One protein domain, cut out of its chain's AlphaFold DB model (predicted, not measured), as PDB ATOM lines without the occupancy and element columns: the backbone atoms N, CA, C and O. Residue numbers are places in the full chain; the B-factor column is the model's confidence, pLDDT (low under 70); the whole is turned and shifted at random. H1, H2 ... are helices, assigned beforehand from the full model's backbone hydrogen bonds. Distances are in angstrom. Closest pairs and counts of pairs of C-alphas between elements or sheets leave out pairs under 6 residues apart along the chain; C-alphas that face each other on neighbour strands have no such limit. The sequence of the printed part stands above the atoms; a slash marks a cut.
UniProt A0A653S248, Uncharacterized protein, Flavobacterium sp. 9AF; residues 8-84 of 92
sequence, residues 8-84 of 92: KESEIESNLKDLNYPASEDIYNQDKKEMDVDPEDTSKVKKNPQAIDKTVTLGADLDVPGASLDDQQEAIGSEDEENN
ATOM      1  N   LYS A   8     229.838 196.484 167.557       76.38
ATOM      2  CA  LYS A   8     228.612 197.192 167.955       76.38
ATOM      3  C   LYS A   8     228.655 198.695 167.656       76.38
ATOM      4  O   LYS A   8     227.646 199.269 167.279       76.38
ATOM      5  N   GLU A   9     229.812 199.341 167.794       77.00
ATOM      6  CA  GLU A   9     229.968 200.772 167.495       77.00
ATOM      7  C   GLU A   9     229.848 201.045 165.998       77.00
ATOM      8  O   GLU A   9     229.223 202.023 165.608       77.00
ATOM      9  N   SER A  10     230.401 200.174 165.146       79.75
ATOM     10  CA  SER A  10     230.277 200.337 163.692       79.75
ATOM     11  C   SER A  10     228.839 200.201 163.198       79.75
ATOM     12  O   SER A  10     228.458 200.903 162.266       79.75
ATOM     13  N   GLU A  11     228.052 199.331 163.829       83.12
ATOM     14  CA  GLU A  11     226.633 199.138 163.524       83.12
ATOM     15  C   GLU A  11     225.788 200.328 164.004       83.12
ATOM     16  O   GLU A  11     224.931 200.831 163.280       83.12
ATOM     17  N   ILE A  12     226.082 200.860 165.195       80.88
ATOM     18  CA  ILE A  12     225.465 202.100 165.683       80.88
ATOM     19  C   ILE A  12     225.805 203.272 164.748       80.88
ATOM     20  O   ILE A  12     224.915 204.032 164.378       80.88
ATOM     21  N   GLU A  13     227.065 203.407 164.317       79.19
ATOM     22  CA  GLU A  13     227.493 204.458 163.385       79.19
ATOM     23  C   GLU A  13     226.836 204.341 162.000       79.19
ATOM     24  O   GLU A  13     226.562 205.372 161.381       79.19
ATOM     25  N   SER A  14     226.606 203.127 161.484       82.88
ATOM     26  CA  SER A  14     225.893 202.942 160.212       82.88
ATOM     27  C   SER A  14     224.424 203.312 160.348       82.88
ATOM     28  O   SER A  14     223.941 204.139 159.580       82.88
ATOM     29  N   ASN A  15     223.759 202.813 161.390       82.19
ATOM     30  CA  ASN A  15     222.357 203.126 161.648       82.19
ATOM     31  C   ASN A  15     222.151 204.639 161.813       82.19
ATOM     32  O   ASN A  15     221.228 205.204 161.236       82.19
ATOM     33  N   LEU A  16     223.047 205.322 162.534       78.50
ATOM     34  CA  LEU A  16     222.957 206.768 162.754       78.50
ATOM     35  C   LEU A  16     223.133 207.586 161.462       78.50
ATOM     36  O   LEU A  16     222.526 208.645 161.325       78.50
ATOM     37  N   LYS A  17     223.940 207.103 160.506       79.44
ATOM     38  CA  LYS A  17     224.046 207.715 159.169       79.44
ATOM     39  C   LYS A  17     222.776 207.509 158.349       79.44
ATOM     40  O   LYS A  17     222.367 208.428 157.644       79.44
ATOM     41  N   ASP A  18     222.167 206.334 158.459       84.81
ATOM     42  CA  ASP A  18     220.955 205.978 157.717       84.81
ATOM     43  C   ASP A  18     219.711 206.707 158.244       84.81
ATOM     44  O   ASP A  18     218.793 207.001 157.483       84.81
ATOM     45  N   LEU A  19     219.708 207.064 159.531       82.38
ATOM     46  CA  LEU A  19     218.623 207.776 160.208       82.38
ATOM     47  C   LEU A  19     218.310 209.163 159.621       82.38
ATOM     48  O   LEU A  19     217.244 209.681 159.935       82.38
ATOM     49  N   ASN A  20     219.193 209.747 158.787       78.38
ATOM     50  CA  ASN A  20     219.021 211.039 158.097       78.38
ATOM     51  C   ASN A  20     218.174 212.043 158.902       78.38
ATOM     52  O   ASN A  20     217.141 212.508 158.430       78.38
ATOM     53  N   TYR A  21     218.588 212.308 160.143       81.00
ATOM     54  CA  TYR A  21     217.828 213.098 161.107       81.00
ATOM     55  C   TYR A  21     218.315 214.555 161.057       81.00
ATOM     56  O   TYR A  21     219.371 214.864 161.624       81.00
ATOM     57  N   PRO A  22     217.644 215.457 160.309       86.75
ATOM     58  CA  PRO A  22     218.103 216.830 160.166       86.75
ATOM     59  C   PRO A  22     217.945 217.579 161.490       86.75
ATOM     60  O   PRO A  22     216.992 217.368 162.234       86.75
ATOM     61  N   ALA A  23     218.826 218.546 161.753       84.69
ATOM     62  CA  ALA A  23     218.766 219.341 162.982       84.69
ATOM     63  C   ALA A  23     217.422 220.075 163.176       84.69
ATOM     64  O   ALA A  23     217.051 220.390 164.300       84.69
ATOM     65  N   SER A  24     216.673 220.346 162.103       86.31
ATOM     66  CA  SER A  24     215.328 220.937 162.172       86.31
ATOM     67  C   SER A  24     214.253 219.995 162.725       86.31
ATOM     68  O   SER A  24     213.207 220.466 163.166       86.31
ATOM     69  N   GLU A  25     214.480 218.683 162.664       84.62
ATOM     70  CA  GLU A  25     213.596 217.659 163.235       84.62
ATOM     71  C   GLU A  25     213.954 217.309 164.679       84.62
ATOM     72  O   GLU A  25     213.228 216.557 165.328       84.62
ATOM     73  N   ASP A  26     215.045 217.877 165.194       85.25
ATOM     74  CA  ASP A  26     215.436 217.730 166.586       85.25
ATOM     75  C   ASP A  26     214.348 218.296 167.508       85.25
ATOM     76  O   ASP A  26     213.984 219.474 167.422       85.25
ATOM     77  N   ILE A  27     213.841 217.458 168.414       87.25
ATOM     78  CA  ILE A  27     212.760 217.816 169.339       87.25
ATOM     79  C   ILE A  27     213.090 219.057 170.181       87.25
ATOM     80  O   ILE A  27     212.207 219.858 170.471       87.25
ATOM     81  N   TYR A  28     214.362 219.278 170.519       85.44
ATOM     82  CA  TYR A  28     214.801 220.451 171.272       85.44
ATOM     83  C   TYR A  28     214.710 221.749 170.455       85.44
ATOM     84  O   TYR A  28     214.542 222.829 171.025       85.44
ATOM     85  N   ASN A  29     214.823 221.657 169.126       86.50
ATOM     86  CA  ASN A  29     214.622 222.785 168.216       86.50
ATOM     87  C   ASN A  29     213.142 223.000 167.868       86.50
ATOM     88  O   ASN A  29     212.756 224.121 167.540       86.50
ATOM     89  N   GLN A  30     212.330 221.943 167.929       85.81
ATOM     90  CA  GLN A  30     210.892 222.002 167.665       85.81
ATOM     91  C   GLN A  30     210.079 222.489 168.867       85.81
ATOM     92  O   GLN A  30     209.034 223.115 168.679       85.81
ATOM     93  N   ASP A  31     210.532 222.200 170.087       86.06
ATOM     94  CA  ASP A  31     209.784 222.520 171.299       86.06
ATOM     95  C   ASP A  31     210.076 223.934 171.830       86.06
ATOM     96  O   ASP A  31     211.115 224.557 171.579       86.06
ATOM     97  N   LYS A  32     209.125 224.464 172.600       84.25
ATOM     98  CA  LYS A  32     209.243 225.770 173.237       84.25
ATOM     99  C   LYS A  32     210.175 225.670 174.444       84.25
ATOM    100  O   LYS A  32     209.871 225.016 175.439       84.25
ATOM    101  N   LYS A  33     211.278 226.417 174.405       82.50
ATOM    102  CA  LYS A  33     212.167 226.579 175.561       82.50
ATOM    103  C   LYS A  33     211.528 227.516 176.581       82.50
ATOM    104  O   LYS A  33     211.421 228.716 176.344       82.50
ATOM    105  N   GLU A  34     211.123 226.969 177.718       80.62
ATOM    106  CA  GLU A  34     210.708 227.760 178.876       80.62
ATOM    107  C   GLU A  34     211.963 228.138 179.675       80.62
ATOM    108  O   GLU A  34     212.613 227.277 180.261       80.62
ATOM    109  N   MET A  35     212.348 229.417 179.644       75.19
ATOM    110  CA  MET A  35     213.555 229.912 180.327       75.19
ATOM    111  C   MET A  35     213.269 230.473 181.728       75.19
ATOM    112  O   MET A  35     214.161 230.475 182.569       75.19
ATOM    113  N   ASP A  36     212.027 230.884 181.997       80.12
ATOM    114  CA  ASP A  36     211.613 231.553 183.240       80.12
ATOM    115  C   ASP A  36     210.804 230.613 184.154       80.12
ATOM    116  O   ASP A  36     209.722 230.949 184.653       80.12
ATOM    117  N   VAL A  37     211.302 229.387 184.334       78.19
ATOM    118  CA  VAL A  37     210.731 228.429 185.289       78.19
ATOM    119  C   VAL A  37     211.468 228.581 186.612       78.19
ATOM    120  O   VAL A  37     212.667 228.331 186.694       78.19
ATOM    121  N   ASP A  38     210.742 229.000 187.642       82.88
ATOM    122  CA  ASP A  38     211.243 229.008 189.012       82.88
ATOM    123  C   ASP A  38     211.099 227.589 189.593       82.88
ATOM    124  O   ASP A  38     209.968 227.104 189.689       82.88
ATOM    125  N   PRO A  39     212.203 226.897 189.936       80.06
ATOM    126  CA  PRO A  39     212.146 225.542 190.478       80.06
ATOM    127  C   PRO A  39     211.472 225.463 191.856       80.06
ATOM    128  O   PRO A  39     210.996 224.390 192.222       80.06
ATOM    129  N   GLU A  40     211.396 226.571 192.599       85.25
ATOM    130  CA  GLU A  40     210.733 226.632 193.907       85.25
ATOM    131  C   GLU A  40     209.221 226.920 193.781       85.25
ATOM    132  O   GLU A  40     208.444 226.691 194.713       85.25
ATOM    133  N   ASP A  41     208.765 227.388 192.613       83.00
ATOM    134  CA  ASP A  41     207.363 227.712 192.342       83.00
ATOM    135  C   ASP A  41     206.569 226.479 191.882       83.00
ATOM    136  O   ASP A  41     206.364 226.217 190.693       83.00
ATOM    137  N   THR A  42     206.044 225.738 192.856       80.44
ATOM    138  CA  THR A  42     205.172 224.569 192.629       80.44
ATOM    139  C   THR A  42     203.724 224.925 192.269       80.44
ATOM    140  O   THR A  42     202.911 224.032 192.021       80.44
ATOM    141  N   SER A  43     203.365 226.214 192.213       81.75
ATOM    142  CA  SER A  43     201.984 226.639 191.941       81.75
ATOM    143  C   SER A  43     201.570 226.452 190.474       81.75
ATOM    144  O   SER A  43     200.379 226.388 190.149       81.75
ATOM    145  N   LYS A  44     202.547 226.340 189.568       75.31
ATOM    146  CA  LYS A  44     202.334 226.205 188.125       75.31
ATOM    147  C   LYS A  44     202.074 224.748 187.746       75.31
ATOM    148  O   LYS A  44     202.989 223.946 187.587       75.31
ATOM    149  N   VAL A  45     200.809 224.411 187.509       69.62
ATOM    150  CA  VAL A  45     200.429 223.106 186.952       69.62
ATOM    151  C   VAL A  45     200.645 223.115 185.437       69.62
ATOM    152  O   VAL A  45     199.978 223.857 184.708       69.62
ATOM    153  N   LYS A  46     201.552 222.265 184.939       68.31
ATOM    154  CA  LYS A  46     201.708 222.026 183.498       68.31
ATOM    155  C   LYS A  46     200.395 221.447 182.963       68.31
ATOM    156  O   LYS A  46     199.957 220.381 183.392       68.31
ATOM    157  N   LYS A  47     199.729 222.153 182.045       65.31
ATOM    158  CA  LYS A  47     198.554 221.602 181.355       65.31
ATOM    159  C   LYS A  47     199.035 220.475 180.446       65.31
ATOM    160  O   LYS A  47     199.805 220.736 179.527       65.31
ATOM    161  N   ASN A  48     198.588 219.247 180.695       61.66
ATOM    162  CA  ASN A  48     198.834 218.138 179.778       61.66
ATOM    163  C   ASN A  48     198.124 218.441 178.445       61.66
ATOM    164  O   ASN A  48     196.900 218.581 178.445       61.66
ATOM    165  N   PRO A  49     198.852 218.575 177.319       61.09
ATOM    166  CA  PRO A  49     198.256 218.916 176.024       61.09
ATOM    167  C   PRO A  49     197.372 217.793 175.464       61.09
ATOM    168  O   PRO A  49     196.525 218.041 174.612       61.09
ATOM    169  N   GLN A  50     197.523 216.572 175.976       60.41
ATOM    170  CA  GLN A  50     196.635 215.450 175.713       60.41
ATOM    171  C   GLN A  50     195.929 215.091 177.016       60.41
ATOM    172  O   GLN A  50     196.551 214.623 177.972       60.41
ATOM    173  N   ALA A  51     194.618 215.320 177.061       60.44
ATOM    174  CA  ALA A  51     193.771 214.599 177.991       60.44
ATOM    175  C   ALA A  51     193.848 213.130 177.568       60.44
ATOM    176  O   ALA A  51     193.185 212.722 176.619       60.44
ATOM    177  N   ILE A  52     194.737 212.367 178.205       61.44
ATOM    178  CA  ILE A  52     194.746 210.915 178.075       61.44
ATOM    179  C   ILE A  52     193.374 210.488 178.578       61.44
ATOM    180  O   ILE A  52     193.046 210.694 179.751       61.44
ATOM    181  N   ASP A  53     192.542 210.010 177.662       61.16
ATOM    182  CA  ASP A  53     191.223 209.516 177.997       61.16
ATOM    183  C   ASP A  53     191.448 208.333 178.941       61.16
ATOM    184  O   ASP A  53     191.980 207.299 178.542       61.16
ATOM    185  N   LYS A  54     191.142 208.514 180.232       61.34
ATOM    186  CA  LYS A  54     191.421 207.516 181.286       61.34
ATOM    187  C   LYS A  54     190.673 206.196 181.066       61.34
ATOM    188  O   LYS A  54     190.844 205.256 181.831       61.34
ATOM    189  N   THR A  55     189.809 206.163 180.057       60.94
ATOM    190  CA  THR A  55     189.068 205.000 179.578       60.94
ATOM    191  C   THR A  55     189.901 204.100 178.663       60.94
ATOM    192  O   THR A  55     189.557 202.933 178.501       60.94
ATOM    193  N   VAL A  56     191.006 204.598 178.096       61.62
ATOM    194  CA  VAL A  56     191.943 203.790 177.315       61.62
ATOM    195  C   VAL A  56     192.908 203.120 178.286       61.62
ATOM    196  O   VAL A  56     193.786 203.767 178.858       61.62
ATOM    197  N   THR A  57     192.753 201.810 178.473       65.12
ATOM    198  CA  THR A  57     193.721 200.955 179.168       65.12
ATOM    199  C   THR A  57     194.991 200.836 178.324       65.12
ATOM    200  O   THR A  57     195.222 199.835 177.649       65.12
ATOM    201  N   LEU A  58     195.800 201.895 178.313       63.88
ATOM    202  CA  LEU A  58     197.131 201.903 177.711       63.88
ATOM    203  C   LEU A  58     198.011 200.945 178.523       63.88
ATOM    204  O   LEU A  58     198.489 201.307 179.593       63.88
ATOM    205  N   GLY A  59     198.161 199.709 178.052       63.19
ATOM    206  CA  GLY A  59     199.017 198.713 178.700       63.19
ATOM    207  C   GLY A  59     198.496 197.283 178.660       63.19
ATOM    208  O   GLY A  59     199.301 196.371 178.755       63.19
ATOM    209  N   ALA A  60     197.190 197.075 178.459       66.94
ATOM    210  CA  ALA A  60     196.622 195.723 178.425       66.94
ATOM    211  C   ALA A  60     197.069 194.906 177.196       66.94
ATOM    212  O   ALA A  60     197.214 193.694 177.298       66.94
ATOM    213  N   ASP A  61     197.329 195.580 176.070       66.06
ATOM    214  CA  ASP A  61     197.776 194.962 174.810       66.06
ATOM    215  C   ASP A  61     199.287 195.153 174.554       66.06
ATOM    216  O   ASP A  61     199.766 194.938 173.440       66.06
ATOM    217  N   LEU A  62     200.052 195.631 175.545       71.81
ATOM    218  CA  LEU A  62     201.504 195.741 175.409       71.81
ATOM    219  C   LEU A  62     202.130 194.393 175.769       71.81
ATOM    220  O   LEU A  62     202.218 194.042 176.941       71.81
ATOM    221  N   ASP A  63     202.595 193.663 174.755       71.94
ATOM    222  CA  ASP A  63     203.413 192.461 174.935       71.94
ATOM    223  C   ASP A  63     204.767 192.850 175.556       71.94
ATOM    224  O   ASP A  63     205.750 193.099 174.851       71.94
ATOM    225  N   VAL A  64     204.819 192.952 176.887       74.75
ATOM    226  CA  VAL A  64     206.049 193.237 177.632       74.75
ATOM    227  C   VAL A  64     206.901 191.961 177.660       74.75
ATOM    228  O   VAL A  64     206.485 190.951 178.237       74.75
ATOM    229  N   PRO A  65     208.090 191.948 177.027       77.81
ATOM    230  CA  PRO A  65     208.938 190.764 177.012       77.81
ATOM    231  C   PRO A  65     209.322 190.370 178.438       77.81
ATOM    232  O   PRO A  65     209.844 191.197 179.177       77.81
ATOM    233  N   GLY A  66     209.095 189.110 178.806       74.56
ATOM    234  CA  GLY A  66     209.401 188.613 180.150       74.56
ATOM    235  C   GLY A  66     208.263 188.742 181.163       74.56
ATOM    236  O   GLY A  66     208.325 188.041 182.161       74.56
ATOM    237  N   ALA A  67     207.180 189.475 180.865       78.50
ATOM    238  CA  ALA A  67     206.068 189.655 181.809       78.50
ATOM    239  C   ALA A  67     205.478 188.325 182.309       78.50
ATOM    240  O   ALA A  67     205.278 188.142 183.500       78.50
ATOM    241  N   SER A  68     205.326 187.334 181.425       76.50
ATOM    242  CA  SER A  68     204.841 186.003 181.819       76.50
ATOM    243  C   SER A  68     205.802 185.201 182.708       76.50
ATOM    244  O   SER A  68     205.397 184.222 183.334       76.50
ATOM    245  N   LEU A  69     207.088 185.566 182.743       77.31
ATOM    246  CA  LEU A  69     208.075 185.001 183.667       77.31
ATOM    247  C   LEU A  69     208.052 185.730 185.018       77.31
ATOM    248  O   LEU A  69     208.325 185.101 186.043       77.31
ATOM    249  N   ASP A  70     207.697 187.013 185.008       75.50
ATOM    250  CA  ASP A  70     207.612 187.874 186.188       75.50
ATOM    251  C   ASP A  70     206.308 187.639 186.977       75.50
ATOM    252  O   ASP A  70     206.327 187.738 188.201       75.50
ATOM    253  N   ASP A  71     205.233 187.154 186.333       81.19
ATOM    254  CA  ASP A  71     203.959 186.759 186.973       81.19
ATOM    255  C   ASP A  71     204.156 185.846 188.205       81.19
ATOM    256  O   ASP A  71     203.471 185.959 189.227       81.19
ATOM    257  N   GLN A  72     205.098 184.896 188.123       82.31
ATOM    258  CA  GLN A  72     205.386 183.979 189.232       82.31
ATOM    259  C   GLN A  72     206.087 184.678 190.396       82.31
ATOM    260  O   GLN A  72     205.897 184.266 191.539       82.31
ATOM    261  N   GLN A  73     206.899 185.697 190.106       79.81
ATOM    262  CA  GLN A  73     207.625 186.487 191.098       79.81
ATOM    263  C   GLN A  73     206.727 187.550 191.739       79.81
ATOM    264  O   GLN A  73     206.816 187.758 192.950       79.81
ATOM    265  N   GLU A  74     205.804 188.141 190.977       78.06
ATOM    266  CA  GLU A  74     204.750 189.022 191.489       78.06
ATOM    267  C   GLU A  74     203.855 188.273 192.492       78.06
ATOM    268  O   GLU A  74     203.646 188.737 193.614       78.06
ATOM    269  N   ALA A  75     203.403 187.059 192.148       79.31
ATOM    270  CA  ALA A  75     202.522 186.257 193.004       79.31
ATOM    271  C   ALA A  75     203.125 185.915 194.380       79.31
ATOM    272  O   ALA A  75     202.391 185.730 195.354       79.31
ATOM    273  N   ILE A  76     204.453 185.807 194.460       78.75
ATOM    274  CA  ILE A  76     205.188 185.536 195.705       78.75
ATOM    275  C   ILE A  76     205.747 186.811 196.358       78.75
ATOM    276  O   ILE A  76     206.394 186.713 197.399       78.75
ATOM    277  N   GLY A  77     205.503 187.991 195.773       73.06
ATOM    278  CA  GLY A  77     205.975 189.279 196.285       73.06
ATOM    279  C   GLY A  77     207.492 189.471 196.194       73.06
ATOM    280  O   GLY A  77     208.058 190.192 197.013       73.06
ATOM    281  N   SER A  78     208.162 188.803 195.247       74.88
ATOM    282  CA  SER A  78     209.614 188.911 195.032       74.88
ATOM    283  C   SER A  78     210.042 190.149 194.242       74.88
ATOM    284  O   SER A  78     211.227 190.466 194.245       74.88
ATOM    285  N   GLU A  79     209.113 190.862 193.598       67.81
ATOM    286  CA  GLU A  79     209.389 192.202 193.052       67.81
ATOM    287  C   GLU A  79     209.466 193.284 194.139       67.81
ATOM    288  O   GLU A  79     210.044 194.345 193.905       67.81
ATOM    289  N   ASP A  80     208.893 193.033 195.321       68.06
ATOM    290  CA  ASP A  80     208.907 194.008 196.405       68.06
ATOM    291  C   ASP A  80     210.324 194.143 196.962       68.06
ATOM    292  O   ASP A  80     210.898 193.196 197.516       68.06
ATOM    293  N   GLU A  81     210.886 195.346 196.831       67.75
ATOM    294  CA  GLU A  81     212.211 195.666 197.340       67.75
ATOM    295  C   GLU A  81     212.322 195.399 198.846       67.75
ATOM    296  O   GLU A  81     213.419 195.101 199.311       67.75
ATOM    297  N   GLU A  82     211.225 195.419 199.611       67.31
ATOM    298  CA  GLU A  82     211.232 195.088 201.041       67.31
ATOM    299  C   GLU A  82     211.638 193.625 201.315       67.31
ATOM    300  O   GLU A  82     212.338 193.354 202.291       67.31
ATOM    301  N   ASN A  83     211.295 192.689 200.424       63.31
ATOM    302  CA  ASN A  83     211.569 191.256 200.592       63.31
ATOM    303  C   ASN A  83     212.957 190.819 200.089       63.31
ATOM    304  O   ASN A  83     213.289 189.629 200.108       63.31
ATOM    305  N   ASN A  84     213.796 191.761 199.653       67.44
ATOM    306  CA  ASN A  84     215.149 191.457 199.204       67.44
ATOM    307  C   ASN A  84     216.100 191.223 200.385       67.44
ATOM    308  O   ASN A  84     216.149 191.992 201.337       67.44
TER     309      ASN A  84
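AT A GLANCE: This is residues 8 to 84 of the 92 residues of an uncharacterized protein of Flavobacterium sp. 9AF (UniProt A0A653S248). With little regular structure, the printed part is a wide, open curve: helix H1 at one end, tiny H2 along the way, then a long winding link to H3 near the other end, with no packed core. It has 77 residues and three named helices in the order H1, H2, H3, no named strand, and is all helix by class, with 24 residues in named elements. It is extended, with a radius of gyration of the C-alphas of 21.2 A and spans of 49 by 48 by 31 A.

HOW THE PARTS SIT: H1, residues 8 to 18, H2, residues 27 to 30, and H3, residues 67 to 75, are apart from one another. Residues 8 to 69 and 72 to 77 stand free. Every O i to N i+4 pair is within hydrogen-bond range in H1, against 3 of 5 in H3; H2 is too short for one.

IN THESE COORDINATES: H1 starts at C-alpha 8 (228.612, 197.192, 167.955) and is 15.5 A long. H2 measures 4.9 A. H3 measures 12.2 A, ending at C-alpha 75 (202.522, 186.257, 193.004).

THE WHOLE: The C-alphas farthest apart, Ser 24 and Ile 76, are 49.8 A apart. The H2 to H3 link is long, 36 residues. The printed part has no cut. pLDDT is under 70 at residues 45 to 61 and 79 to 84.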